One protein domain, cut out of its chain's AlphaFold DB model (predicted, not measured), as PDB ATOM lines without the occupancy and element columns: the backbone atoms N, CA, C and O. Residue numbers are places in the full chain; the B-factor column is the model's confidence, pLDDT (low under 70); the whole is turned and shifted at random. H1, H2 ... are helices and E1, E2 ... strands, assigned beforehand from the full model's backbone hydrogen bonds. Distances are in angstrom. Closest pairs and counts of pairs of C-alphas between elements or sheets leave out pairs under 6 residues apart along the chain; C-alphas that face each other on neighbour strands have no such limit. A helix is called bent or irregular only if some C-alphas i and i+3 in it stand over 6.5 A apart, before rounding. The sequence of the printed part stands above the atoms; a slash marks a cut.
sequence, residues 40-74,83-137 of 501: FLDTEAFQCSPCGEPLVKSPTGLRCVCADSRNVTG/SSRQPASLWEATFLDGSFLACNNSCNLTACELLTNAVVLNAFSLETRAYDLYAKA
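This is residues 40 to 74 and 83 to 137 of the 501 residues of the protein "Meckelin" of Platysternon megacephalum (big-headed turtle) (UniProt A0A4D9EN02). Two small lobes stand end to end: one of two short strand hairpins, E1 with E2 and E3 with E4, the other of three helices, H1, H2 and H3, packed together with their centres in a triangle. Residues 67 to 74 trail from E4 on the side of the helical lobe, and the chain is cut between the lobes. The 90 printed residues hold four named strands, then three named helices, in the order E1, E2, E3, E4, H1, H2, H3; each sheet has two antiparallel strands, E1 - E2 and E3 - E4, and the class is mixed, helices and strands. The whole is loose, with a radius of gyration of the C-alphas of 15.8 A, and a rod in outline, spanning 52 by 25 by 20 A.

E1 is residues 40 to 42, beginning at C-alpha 40 (273.974, 264.780, 366.301), and E2 is residues 47 to 50, 9.8 A long. E3 is residues 55 to 57, 7.1 A, and E4 is residues 64 to 66, 7.0 A. H1, residues 90 to 105, spans 23.9 A from C-alpha 90 (289.896, 287.927, 352.577). It is irregular, with C-alphas 94 and 97 7.7 A apart, and has a kink of 30 degrees near residue 97. H2 is residues 109 to 121, 18.5 A, and H3 is residues 129 to 136, 10.8 A, ending at C-alpha 136 (268.853, 292.215, 355.284).

E1 and E2 form an antiparallel hairpin at 135 degrees, with N 40 and O 49 at 3.0 A and N 49 and O 40 at 2.9 A, within hydrogen-bond range. The closest C-alphas of E1 and E3, Phe 40 and Lys 57, are 5.7 A apart. E3 and E4 form a second antiparallel hairpin at 130 degrees, with N 56 and O 65 at 2.7 A, within hydrogen-bond range. E2 is apart from E3 and E4. E1, E2 and E3 are apart from the three helices. H1 and H2, a helical hairpin, touch, closest at the C-alphas of Ser 99 and Ala 111, 4.7 A, and run opposite ways at a steep tilt of 41 degrees. H3 touches H1, closest at the C-alphas of Leu 133 and Phe 100, 6.5 A, the same way at a shallow tilt of 8 degrees. H2 touches H3 with residues 115 to 119 alone, closest at the C-alphas of Val 119 and Ala 130, 5.2 A, opposite ways at a steep tilt of 49 degrees. Every O i to N i+4 pair is within hydrogen-bond range in H2 and H3, and 10 of 12 in H1.

The two C-alphas farthest apart, those of Phe 46 and Phe 124, are 53.2 A apart. Residues 75 to 82 are not printed, and C-alphas 74 and 83 are 19.1 A apart across this cut, in the link from E4 to H1. Of the links that are printed whole, none is long. The mean pLDDT of the printed part is 78.5, and 24 residues are under 70: residues 52 to 55, 57 to 74, 83 and 106.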
ATOM      1  N   PHE A  40     274.169 264.006 365.073       78.88
ATOM      2  CA  PHE A  40     273.974 264.780 366.301       78.88
ATOM      3  C   PHE A  40     273.180 263.971 367.329       78.88
ATOM      4  O   PHE A  40     272.407 263.087 366.961       78.88
ATOM      5  N   LEU A  41     273.392 264.260 368.611       78.06
ATOM      6  CA  LEU A  41     272.625 263.659 369.694       78.06
ATOM      7  C   LEU A  41     271.318 264.435 369.869       78.06
ATOM      8  O   LEU A  41     271.342 265.588 370.302       78.06
ATOM      9  N   ASP A  42     270.201 263.795 369.541       72.12
ATOM     10  CA  ASP A  42     268.875 264.301 369.867       72.12
ATOM     11  C   ASP A  42     268.607 264.046 371.356       72.12
ATOM     12  O   ASP A  42     268.534 262.899 371.802       72.12
ATOM     13  N   THR A  43     268.517 265.116 372.145       70.94
ATOM     14  CA  THR A  43     268.317 265.041 373.598       70.94
ATOM     15  C   THR A  43     266.886 264.693 373.999       70.94
ATOM     16  O   THR A  43     266.667 264.340 375.153       70.94
ATOM     17  N   GLU A  44     265.922 264.789 373.082       71.56
ATOM     18  CA  GLU A  44     264.534 264.388 373.335       71.56
ATOM     19  C   GLU A  44     264.346 262.888 373.072       71.56
ATOM     20  O   GLU A  44     263.658 262.205 373.828       71.56
ATOM     21  N   ALA A  45     265.013 262.361 372.041       73.12
ATOM     22  CA  ALA A  45     264.949 260.948 371.664       73.12
ATOM     23  C   ALA A  45     266.089 260.080 372.240       73.12
ATOM     24  O   ALA A  45     266.062 258.860 372.086       73.12
ATOM     25  N   PHE A  46     267.103 260.691 372.867       73.12
ATOM     26  CA  PHE A  46     268.351 260.037 373.296       73.12
ATOM     27  C   PHE A  46     269.005 259.185 372.186       73.12
ATOM     28  O   PHE A  46     269.611 258.146 372.455       73.12
ATOM     29  N   GLN A  47     268.894 259.621 370.925       79.62
ATOM     30  CA  GLN A  47     269.357 258.878 369.750       79.62
ATOM     31  C   GLN A  47     270.268 259.739 368.865       79.62
ATOM     32  O   GLN A  47     270.092 260.951 368.744       79.62
ATOM     33  N   CYS A  48     271.259 259.107 368.229       76.56
ATOM     34  CA  CYS A  48     272.087 259.757 367.218       76.56
ATOM     35  C   CYS A  48     271.325 259.826 365.887       76.56
ATOM     36  O   CYS A  48     271.131 258.802 365.229       76.56
ATOM     37  N   SER A  49     270.937 261.031 365.476       78.25
ATOM     38  CA  SER A  49     270.233 261.282 364.214       78.25
ATOM     39  C   SER A  49     271.199 261.842 363.163       78.25
ATOM     40  O   SER A  49     272.058 262.667 363.497       78.25
ATOM     41  N   PRO A  50     271.124 261.406 361.890       76.69
ATOM     42  CA  PRO A  50     271.974 261.941 360.833       76.69
ATOM     43  C   PRO A  50     271.591 263.386 360.499       76.69
ATOM     44  O   PRO A  50     270.412 263.719 360.381       76.69
ATOM     45  N   CYS A  51     272.595 264.237 360.298       70.56
ATOM     46  CA  CYS A  51     272.384 265.518 359.641       70.56
ATOM     47  C   CYS A  51     272.126 265.260 358.150       70.56
ATOM     48  O   CYS A  51     272.969 264.672 357.476       70.56
ATOM     49  N   GLY A  52     270.951 265.647 357.640       65.31
ATOM     50  CA  GLY A  52     270.674 265.596 356.201       65.31
ATOM     51  C   GLY A  52     271.626 266.521 355.441       65.31
ATOM     52  O   GLY A  52     271.985 267.581 355.952       65.31
ATOM     53  N   GLU A  53     272.058 266.149 354.237       56.91
ATOM     54  CA  GLU A  53     272.867 267.061 353.420       56.91
ATOM     55  C   GLU A  53     272.044 268.319 353.083       56.91
ATOM     56  O   GLU A  53     270.880 268.181 352.700       56.91
ATOM     57  N   PRO A  54     272.593 269.545 353.235       59.75
ATOM     58  CA  PRO A  54     274.011 269.916 353.387       59.75
ATOM     59  C   PRO A  54     274.425 270.341 354.822       59.75
ATOM     60  O   PRO A  54     275.259 271.235 355.008       59.75
ATOM     61  N   LEU A  55     273.822 269.751 355.855       66.44
ATOM     62  CA  LEU A  55     274.105 270.064 357.258       66.44
ATOM     63  C   LEU A  55     275.197 269.151 357.847       66.44
ATOM     64  O   LEU A  55     275.314 267.978 357.508       66.44
ATOM     65  N   VAL A  56     275.967 269.685 358.790       70.38
ATOM     66  CA  VAL A  56     277.084 269.041 359.492       70.38
ATOM     67  C   VAL A  56     276.866 269.138 361.001       70.38
ATOM     68  O   VAL A  56     276.179 270.030 361.500       70.38
ATOM     69  N   LYS A  57     277.449 268.211 361.757       69.06
ATOM     70  CA  LYS A  57     277.382 268.186 363.221       69.06
ATOM     71  C   LYS A  57     277.973 269.466 363.830       69.06
ATOM     72  O   LYS A  57     279.079 269.872 363.474       69.06
ATOM     73  N   SER A  58     277.265 270.092 364.773       66.19
ATOM     74  CA  SER A  58     277.789 271.241 365.521       66.19
ATOM     75  C   SER A  58     279.018 270.856 366.358       66.19
ATOM     76  O   SER A  58     279.127 269.705 366.779       66.19
ATOM     77  N   PRO A  59     279.901 271.810 366.717       64.25
ATOM     78  CA  PRO A  59     281.034 271.539 367.611       64.25
ATOM     79  C   PRO A  59     280.614 270.978 368.978       64.25
ATOM     80  O   PRO A  59     281.352 270.225 369.601       64.25
ATOM     81  N   THR A  60     279.405 271.325 369.432       68.25
ATOM     82  CA  THR A  60     278.798 270.796 370.662       68.25
ATOM     83  C   THR A  60     278.200 269.397 370.495       68.25
ATOM     84  O   THR A  60     277.875 268.764 371.488       68.25
ATOM     85  N   GLY A  61     278.013 268.913 369.263       69.75
ATOM     86  CA  GLY A  61     277.438 267.601 368.955       69.75
ATOM     87  C   GLY A  61     275.928 267.461 369.168       69.75
ATOM     88  O   GLY A  61     275.399 266.378 368.940       69.75
ATOM     89  N   LEU A  62     275.243 268.534 369.573       67.62
ATOM     90  CA  LEU A  62     273.831 268.527 369.988       67.62
ATOM     91  C   LEU A  62     272.858 269.023 368.905       67.62
ATOM     92  O   LEU A  62     271.654 269.032 369.120       67.62
ATOM     93  N   ARG A  63     273.356 269.499 367.757       69.62
ATOM     94  CA  ARG A  63     272.520 269.972 366.641       69.62
ATOM     95  C   ARG A  63     273.252 269.885 365.305       69.62
ATOM     96  O   ARG A  63     274.481 269.826 365.276       69.62
ATOM     97  N   CYS A  64     272.507 269.959 364.210       66.19
ATOM     98  CA  CYS A  64     273.057 270.138 362.867       66.19
ATOM     99  C   CYS A  64     273.168 271.628 362.509       66.19
ATOM    100  O   CYS A  64     272.284 272.421 362.830       66.19
ATOM    101  N   VAL A  65     274.253 272.012 361.846       63.34
ATOM    102  CA  VAL A  65     274.548 273.367 361.353       63.34
ATOM    103  C   VAL A  65     274.999 273.274 359.895       63.34
ATOM    104  O   VAL A  65     275.583 272.270 359.519       63.34
ATOM    105  N   CYS A  66     274.737 274.263 359.039       63.59
ATOM    106  CA  CYS A  66     275.229 274.198 357.654       63.59
ATOM    107  C   CYS A  66     276.779 274.189 357.629       63.59
ATOM    108  O   CYS A  66     277.410 274.838 358.466       63.59
ATOM    109  N   ALA A  67     277.380 273.447 356.684       56.50
ATOM    110  CA  ALA A  67     278.839 273.254 356.563       56.50
ATOM    111  C   ALA A  67     279.638 274.564 356.413       56.50
ATOM    112  O   ALA A  67     280.769 274.655 356.874       56.50
ATOM    113  N   ASP A  68     278.995 275.575 355.829       53.47
ATOM    114  CA  ASP A  68     279.408 276.977 355.812       53.47
ATOM    115  C   ASP A  68     278.271 277.802 356.411       53.47
ATOM    116  O   ASP A  68     277.119 277.374 356.315       53.47
ATOM    117  N   SER A  69     278.571 278.979 356.971       48.47
ATOM    118  CA  SER A  69     277.652 279.958 357.582       48.47
ATOM    119  C   SER A  69     276.475 280.372 356.681       48.47
ATOM    120  O   SER A  69     276.377 281.499 356.200       48.47
ATOM    121  N   ARG A  70     275.557 279.439 356.455       54.62
ATOM    122  CA  ARG A  70     274.332 279.546 355.675       54.62
ATOM    123  C   ARG A  70     273.190 279.274 356.639       54.62
ATOM    124  O   ARG A  70     273.269 278.410 357.509       54.62
ATOM    125  N   ASN A  71     272.189 280.132 356.568       46.50
ATOM    126  CA  ASN A  71     271.175 280.285 357.596       46.50
ATOM    127  C   ASN A  71     270.275 279.036 357.692       46.50
ATOM    128  O   ASN A  71     269.907 278.477 356.662       46.50
ATOM    129  N   VAL A  72     269.858 278.664 358.906       44.69
ATOM    130  CA  VAL A  72     268.719 277.759 359.140       44.69
ATOM    131  C   VAL A  72     267.689 278.530 359.955       44.69
ATOM    132  O   VAL A  72     267.851 278.742 361.155       44.69
ATOM    133  N   THR A  73     266.624 278.970 359.293       40.66
ATOM    134  CA  THR A  73     265.359 279.304 359.952       40.66
ATOM    135  C   THR A  73     264.618 277.997 360.205       40.66
ATOM    136  O   THR A  73     264.517 277.179 359.299       40.66
ATOM    137  N   GLY A  74     264.172 277.779 361.442       45.00
ATOM    138  CA  GLY A  74     263.752 276.488 362.002       45.00
ATOM    139  C   GLY A  74     262.503 275.812 361.418       45.00
ATOM    140  O   GLY A  74     261.612 275.458 362.177       45.00
ATOM    141  N   SER A  83     273.965 285.752 350.610       68.75
ATOM    142  CA  SER A  83     273.966 286.556 349.380       68.75
ATOM    143  C   SER A  83     274.574 285.725 348.240       68.75
ATOM    144  O   SER A  83     275.379 284.825 348.484       68.75
ATOM    145  N   SER A  84     274.175 286.010 346.997       72.44
ATOM    146  CA  SER A  84     274.744 285.406 345.785       72.44
ATOM    147  C   SER A  84     276.092 286.018 345.387       72.44
ATOM    148  O   SER A  84     276.792 285.459 344.542       72.44
ATOM    149  N   ARG A  85     276.474 287.155 345.986       80.88
ATOM    150  CA  ARG A  85     277.736 287.848 345.711       80.88
ATOM    151  C   ARG A  85     278.892 287.234 346.504       80.88
ATOM    152  O   ARG A  85     278.746 286.825 347.660       80.88
ATOM    153  N   GLN A  86     280.060 287.185 345.871       83.94
ATOM    154  CA  GLN A  86     281.300 286.748 346.512       83.94
ATOM    155  C   GLN A  86     281.856 287.856 347.425       83.94
ATOM    156  O   GLN A  86     281.594 289.034 347.169       83.94
ATOM    157  N   PRO A  87     282.583 287.502 348.500       84.69
ATOM    158  CA  PRO A  87     283.257 288.485 349.345       84.69
ATOM    159  C   PRO A  87     284.316 289.253 348.542       84.69
ATOM    160  O   PRO A  87     285.033 288.666 347.731       84.69
ATOM    161  N   ALA A  88     284.427 290.562 348.773       86.06
ATOM    162  CA  ALA A  88     285.352 291.426 348.037       86.06
ATOM    163  C   ALA A  88     286.811 291.290 348.511       86.06
ATOM    164  O   ALA A  88     287.740 291.640 347.782       86.06
ATOM    165  N   SER A  89     287.026 290.782 349.726       90.19
ATOM    166  CA  SER A  89     288.346 290.628 350.341       90.19
ATOM    167  C   SER A  89     288.427 289.392 351.238       90.19
ATOM    168  O   SER A  89     287.411 288.828 351.653       90.19
ATOM    169  N   LEU A  90     289.654 288.991 351.594       89.38
ATOM    170  CA  LEU A  90     289.896 287.927 352.577       89.38
ATOM    171  C   LEU A  90     289.285 288.265 353.949       89.38
ATOM    172  O   LEU A  90     288.792 287.379 354.648       89.38
ATOM    173  N   TRP A  91     289.289 289.549 354.320       90.12
ATOM    174  CA  TRP A  91     288.654 290.041 355.542       90.12
ATOM    175  C   TRP A  91     287.151 289.752 355.546       90.12
ATOM    176  O   TRP A  91     286.634 289.156 356.492       90.12
ATOM    177  N   GLU A  92     286.462 290.099 354.457       90.31
ATOM    178  CA  GLU A  92     285.036 289.810 354.313       90.31
ATOM    179  C   GLU A  92     284.755 288.308 354.319       90.31
ATOM    180  O   GLU A  92     283.854 287.864 355.024       90.31
ATOM    181  N   ALA A  93     285.554 287.517 353.599       86.88
ATOM    182  CA  ALA A  93     285.393 286.064 353.563       86.88
ATOM    183  C   ALA A  93     285.483 285.423 354.960       86.88
ATOM    184  O   ALA A  93     284.851 284.400 355.207       86.88
ATOM    185  N   THR A  94     286.246 286.030 355.873       87.12
ATOM    186  CA  THR A  94     286.489 285.487 357.216       87.12
ATOM    187  C   THR A  94     285.446 285.943 358.239       87.12
ATOM    188  O   THR A  94     285.004 285.142 359.059       87.12
ATOM    189  N   PHE A  95     285.054 287.223 358.231       89.06
ATOM    190  CA  PHE A  95     284.283 287.815 359.338       89.06
ATOM    191  C   PHE A  95     282.865 288.265 358.975       89.06
ATOM    192  O   PHE A  95     282.046 288.460 359.877       89.06
ATOM    193  N   LEU A  96     282.544 288.425 357.688       88.75
ATOM    194  CA  LEU A  96     281.304 289.083 357.273       88.75
ATOM    195  C   LEU A  96     280.057 288.274 357.650       88.75
ATOM    196  O   LEU A  96     279.184 288.786 358.350       88.75
ATOM    197  N   ASP A  97     279.985 287.005 357.252       85.62
ATOM    198  CA  ASP A  97     278.797 286.176 357.495       85.62
ATOM    199  C   ASP A  97     278.564 285.938 358.999       85.62
ATOM    200  O   ASP A  97     277.433 286.021 359.483       85.62
ATOM    201  N   GLY A  98     279.640 285.712 359.762       83.88
ATOM    202  CA  GLY A  98     279.572 285.574 361.218       83.88
ATOM    203  C   GLY A  98     279.071 286.850 361.901       83.88
ATOM    204  O   GLY A  98     278.215 286.779 362.785       83.88
ATOM    205  N   SER A  99     279.539 288.021 361.452       88.50
ATOM    206  CA  SER A  99     279.073 289.313 361.972       88.50
ATOM    207  C   SER A  99     277.590 289.560 361.678       88.50
ATOM    208  O   SER A  99     276.858 290.007 362.561       88.50
ATOM    209  N   PHE A 100     277.111 289.181 360.489       88.81
ATOM    210  CA  PHE A 100     275.700 289.277 360.119       88.81
ATOM    211  C   PHE A 100     274.817 288.407 361.022       88.81
ATOM    212  O   PHE A 100     273.853 288.909 361.605       88.81
ATOM    213  N   LEU A 101     275.167 287.128 361.199       84.81
ATOM    214  CA  LEU A 101     274.409 286.211 362.057       84.81
ATOM    215  C   LEU A 101     274.389 286.688 363.516       84.81
ATOM    216  O   LEU A 101     273.335 286.682 364.155       84.81
ATOM    217  N   ALA A 102     275.532 287.150 364.031       85.81
ATOM    218  CA  ALA A 102     275.636 287.649 365.398       85.81
ATOM    219  C   ALA A 102     274.874 288.974 365.609       85.81
ATOM    220  O   ALA A 102     274.237 289.170 366.650       85.81
ATOM    221  N   CYS A 103     274.885 289.869 364.620       87.38
ATOM    222  CA  CYS A 103     274.114 291.108 364.662       87.38
ATOM    223  C   CYS A 103     272.601 290.833 364.637       87.38
ATOM    224  O   CYS A 103     271.848 291.437 365.404       87.38
ATOM    225  N   ASN A 104     272.162 289.902 363.781       84.12
ATOM    226  CA  ASN A 104     270.747 289.620 363.558       84.12
ATOM    227  C   ASN A 104     270.104 288.797 364.685       84.12
ATOM    228  O   ASN A 104     268.967 289.070 365.054       84.12
ATOM    229  N   ASN A 105     270.819 287.809 365.237       77.69
ATOM    230  CA  ASN A 105     270.227 286.839 366.167       77.69
ATOM    231  C   ASN A 105     270.576 287.101 367.640       77.69
ATOM    232  O   ASN A 105     269.798 286.743 368.519       77.69
ATOM    233  N   SER A 106     271.737 287.698 367.924       67.38
ATOM    234  CA  SER A 106     272.251 287.862 369.298       67.38
ATOM    235  C   SER A 106     272.308 289.313 369.786       67.38
ATOM    236  O   SER A 106     272.898 289.573 370.830       67.38
ATOM    237  N   CYS A 107     271.715 290.263 369.048       72.81
ATOM    238  CA  CYS A 107     271.721 291.700 369.368       72.81
ATOM    239  C   CYS A 107     273.122 292.259 369.691       72.81
ATOM    240  O   CYS A 107     273.250 293.240 370.427       72.81
ATOM    241  N   ASN A 108     274.179 291.642 369.154       86.19
ATOM    242  CA  ASN A 108     275.546 291.996 369.493       86.19
ATOM    243  C   ASN A 108     275.953 293.290 368.770       86.19
ATOM    244  O   ASN A 108     276.092 293.307 367.546       86.19
ATOM    245  N   LEU A 109     276.149 294.362 369.544       88.81
ATOM    246  CA  LEU A 109     276.506 295.694 369.049       88.81
ATOM    247  C   LEU A 109     277.792 295.679 368.220       88.81
ATOM    248  O   LEU A 109     277.795 296.198 367.109       88.81
ATOM    249  N   THR A 110     278.861 295.035 368.699       92.12
ATOM    250  CA  THR A 110     280.153 295.037 367.990       92.12
ATOM    251  C   THR A 110     280.068 294.305 366.655       92.12
ATOM    252  O   THR A 110     280.643 294.747 365.666       92.12
ATOM    253  N   ALA A 111     279.270 293.237 366.583       90.25
ATOM    254  CA  ALA A 111     279.016 292.531 365.330       90.25
ATOM    255  C   ALA A 111     278.237 293.394 364.320       90.25
ATOM    256  O   ALA A 111     278.545 293.370 363.129       90.25
ATOM    257  N   CYS A 112     277.264 294.191 364.778       91.88
ATOM    258  CA  CYS A 112     276.553 295.147 363.923       91.88
ATOM    259  C   CYS A 112     277.447 296.311 363.460       91.88
ATOM    260  O   CYS A 112     277.318 296.790 362.329       91.88
ATOM    261  N   GLU A 113     278.373 296.751 364.314       94.00
ATOM    262  CA  GLU A 113     279.388 297.752 363.973       94.00
ATOM    263  C   GLU A 113     280.374 297.220 362.924       94.00
ATOM    264  O   GLU A 113     280.637 297.902 361.935       94.00
ATOM    265  N   LEU A 114     280.846 295.975 363.073       94.38
ATOM    266  CA  LEU A 114     281.692 295.291 362.087       94.38
ATOM    267  C   LEU A 114     280.983 295.187 360.735       94.38
ATOM    268  O   LEU A 114     281.559 295.549 359.709       94.38
ATOM    269  N   LEU A 115     279.720 294.747 360.735       93.00
ATOM    270  CA  LEU A 115     278.917 294.630 359.520       93.00
ATOM    271  C   LEU A 115     278.821 295.978 358.788       93.00
ATOM    272  O   LEU A 115     279.044 296.039 357.582       93.00
ATOM    273  N   THR A 116     278.560 297.066 359.519       93.69
ATOM    274  CA  THR A 116     278.539 298.428 358.956       93.69
ATOM    275  C   THR A 116     279.915 298.852 358.433       93.69
ATOM    276  O   THR A 116     280.011 299.393 357.332       93.69
ATOM    277  N   ASN A 117     280.994 298.573 359.169       95.44
ATOM    278  CA  ASN A 117     282.365 298.886 358.750       95.44
ATOM    279  C   ASN A 117     282.752 298.173 357.451       95.44
ATOM    280  O   ASN A 117     283.340 298.793 356.567       95.44
ATOM    281  N   ALA A 118     282.360 296.906 357.289       93.38
ATOM    282  CA  ALA A 118     282.596 296.147 356.064       93.38
ATOM    283  C   ALA A 118     281.894 296.765 354.840       93.38
ATOM    284  O   ALA A 118     282.436 296.745 353.736       93.38
ATOM    285  N   VAL A 119     280.716 297.375 355.023       92.56
ATOM    286  CA  VAL A 119     280.069 298.150 353.953       92.56
ATOM    287  C   VAL A 119     280.902 299.380 353.598       92.56
ATOM    288  O   VAL A 119     281.149 299.630 352.423       92.56
ATOM    289  N   VAL A 120     281.360 300.131 354.602       93.19
ATOM    290  CA  VAL A 120     282.106 301.382 354.395       93.19
ATOM    291  C   VAL A 120     283.455 301.141 353.706       93.19
ATOM    292  O   VAL A 120     283.846 301.966 352.886       93.19
ATOM    293  N   LEU A 121     284.134 300.011 353.963       93.06
ATOM    294  CA  LEU A 121     285.385 299.633 353.276       93.06
ATOM    295  C   LEU A 121     285.236 299.542 351.752       93.06
ATOM    296  O   LEU A 121     286.183 299.805 351.013       93.06
ATOM    297  N   ASN A 122     284.036 299.228 351.264       90.06
ATOM    298  CA  ASN A 122     283.739 299.183 349.839       90.06
ATOM    299  C   ASN A 122     283.408 300.581 349.298       90.06
ATOM    300  O   ASN A 122     282.276 300.885 348.930       90.06
ATOM    301  N   ALA A 123     284.410 301.456 349.223       85.31
ATOM    302  CA  ALA A 123     284.161 302.873 348.955       85.31
ATOM    303  C   ALA A 123     283.749 303.220 347.505       85.31
ATOM    304  O   ALA A 123     283.376 304.359 347.246       85.31
ATOM    305  N   PHE A 124     283.793 302.294 346.543       87.62
ATOM    306  CA  PHE A 124     283.440 302.592 345.142       87.62
ATOM    307  C   PHE A 124     282.054 302.096 344.718       87.62
ATOM    308  O   PHE A 124     281.497 302.599 343.745       87.62
ATOM    309  N   SER A 125     281.481 301.123 345.427       86.12
ATOM    310  CA  SER A 125     280.189 300.542 345.067       86.12
ATOM    311  C   SER A 125     279.471 300.004 346.297       86.12
ATOM    312  O   SER A 125     280.089 299.368 347.146       86.12
ATOM    313  N   LEU A 126     278.155 300.216 346.358       84.81
ATOM    314  CA  LEU A 126     277.280 299.532 347.317       84.81
ATOM    315  C   LEU A 126     276.770 298.186 346.785       84.81
ATOM    316  O   LEU A 126     276.018 297.496 347.463       84.81
ATOM    317  N   GLU A 127     277.168 297.780 345.579       85.75
ATOM    318  CA  GLU A 127     276.812 296.486 345.002       85.75
ATOM    319  C   GLU A 127     277.674 295.338 345.547       85.75
ATOM    320  O   GLU A 127     278.253 294.549 344.800       85.75
ATOM    321  N   THR A 128     277.779 295.244 346.868       87.44
ATOM    322  CA  THR A 128     278.668 294.295 347.535       87.44
ATOM    323  C   THR A 128     277.898 293.336 348.419       87.44
ATOM    324  O   THR A 128     276.797 293.623 348.893       87.44
ATOM    325  N   ARG A 129     278.511 292.176 348.677       88.75
ATOM    326  CA  ARG A 129     277.977 291.190 349.621       88.75
ATOM    327  C   ARG A 129     277.721 291.824 350.992       88.75
ATOM    328  O   ARG A 129     276.703 291.537 351.613       88.75
ATOM    329  N   ALA A 130     278.614 292.709 351.444       90.75
ATOM    330  CA  ALA A 130     278.478 293.402 352.720       90.75
ATOM    331  C   ALA A 130     277.206 294.259 352.789       90.75
ATOM    332  O   ALA A 130     276.469 294.174 353.771       90.75
ATOM    333  N   TYR A 131     276.906 295.035 351.741       90.25
ATOM    334  CA  TYR A 131     275.697 295.861 351.706       90.25
ATOM    335  C   TYR A 131     274.421 295.016 351.625       90.25
ATOM    336  O   TYR A 131     273.455 295.315 352.327       90.25
ATOM    337  N   ASP A 132     274.422 293.925 350.849       88.31
ATOM    338  CA  ASP A 132     273.281 293.001 350.782       88.31
ATOM    339  C   ASP A 132     272.931 292.436 352.169       88.31
ATOM    340  O   ASP A 132     271.757 292.322 352.528       88.31
ATOM    341  N   LEU A 133     273.950 292.070 352.954       88.38
ATOM    342  CA  LEU A 133     273.777 291.537 354.305       88.38
ATOM    343  C   LEU A 133     273.356 292.624 355.296       88.38
ATOM    344  O   LEU A 133     272.446 292.395 356.092       88.38
ATOM    345  N   TYR A 134     273.948 293.817 355.212       90.25
ATOM    346  CA  TYR A 134     273.533 294.977 356.003       90.25
ATOM    347  C   TYR A 134     272.054 295.320 355.765       90.25
ATOM    348  O   TYR A 134     271.300 295.480 356.720       90.25
ATOM    349  N   ALA A 135     271.605 295.353 354.507       87.75
ATOM    350  CA  ALA A 135     270.218 295.657 354.154       87.75
ATOM    351  C   ALA A 135     269.221 294.583 354.630       87.75
ATOM    352  O   ALA A 135     268.052 294.885 354.873       87.75
ATOM    353  N   LYS A 136     269.667 293.327 354.766       86.94
ATOM    354  CA  LYS A 136     268.853 292.215 355.284       86.94
ATOM    355  C   LYS A 136     268.815 292.146 356.811       86.94
ATOM    356  O   LYS A 136     267.913 291.502 357.348       86.94
ATOM    357  N   ALA A 137     269.778 292.748 357.507       86.38
ATOM    358  CA  ALA A 137     269.865 292.683 358.961       86.38
ATOM    359  C   ALA A 137     268.698 293.447 359.608       86.38
ATOM    360  O   ALA A 137     268.447 294.607 359.288       86.38
TER     361      ALA A 137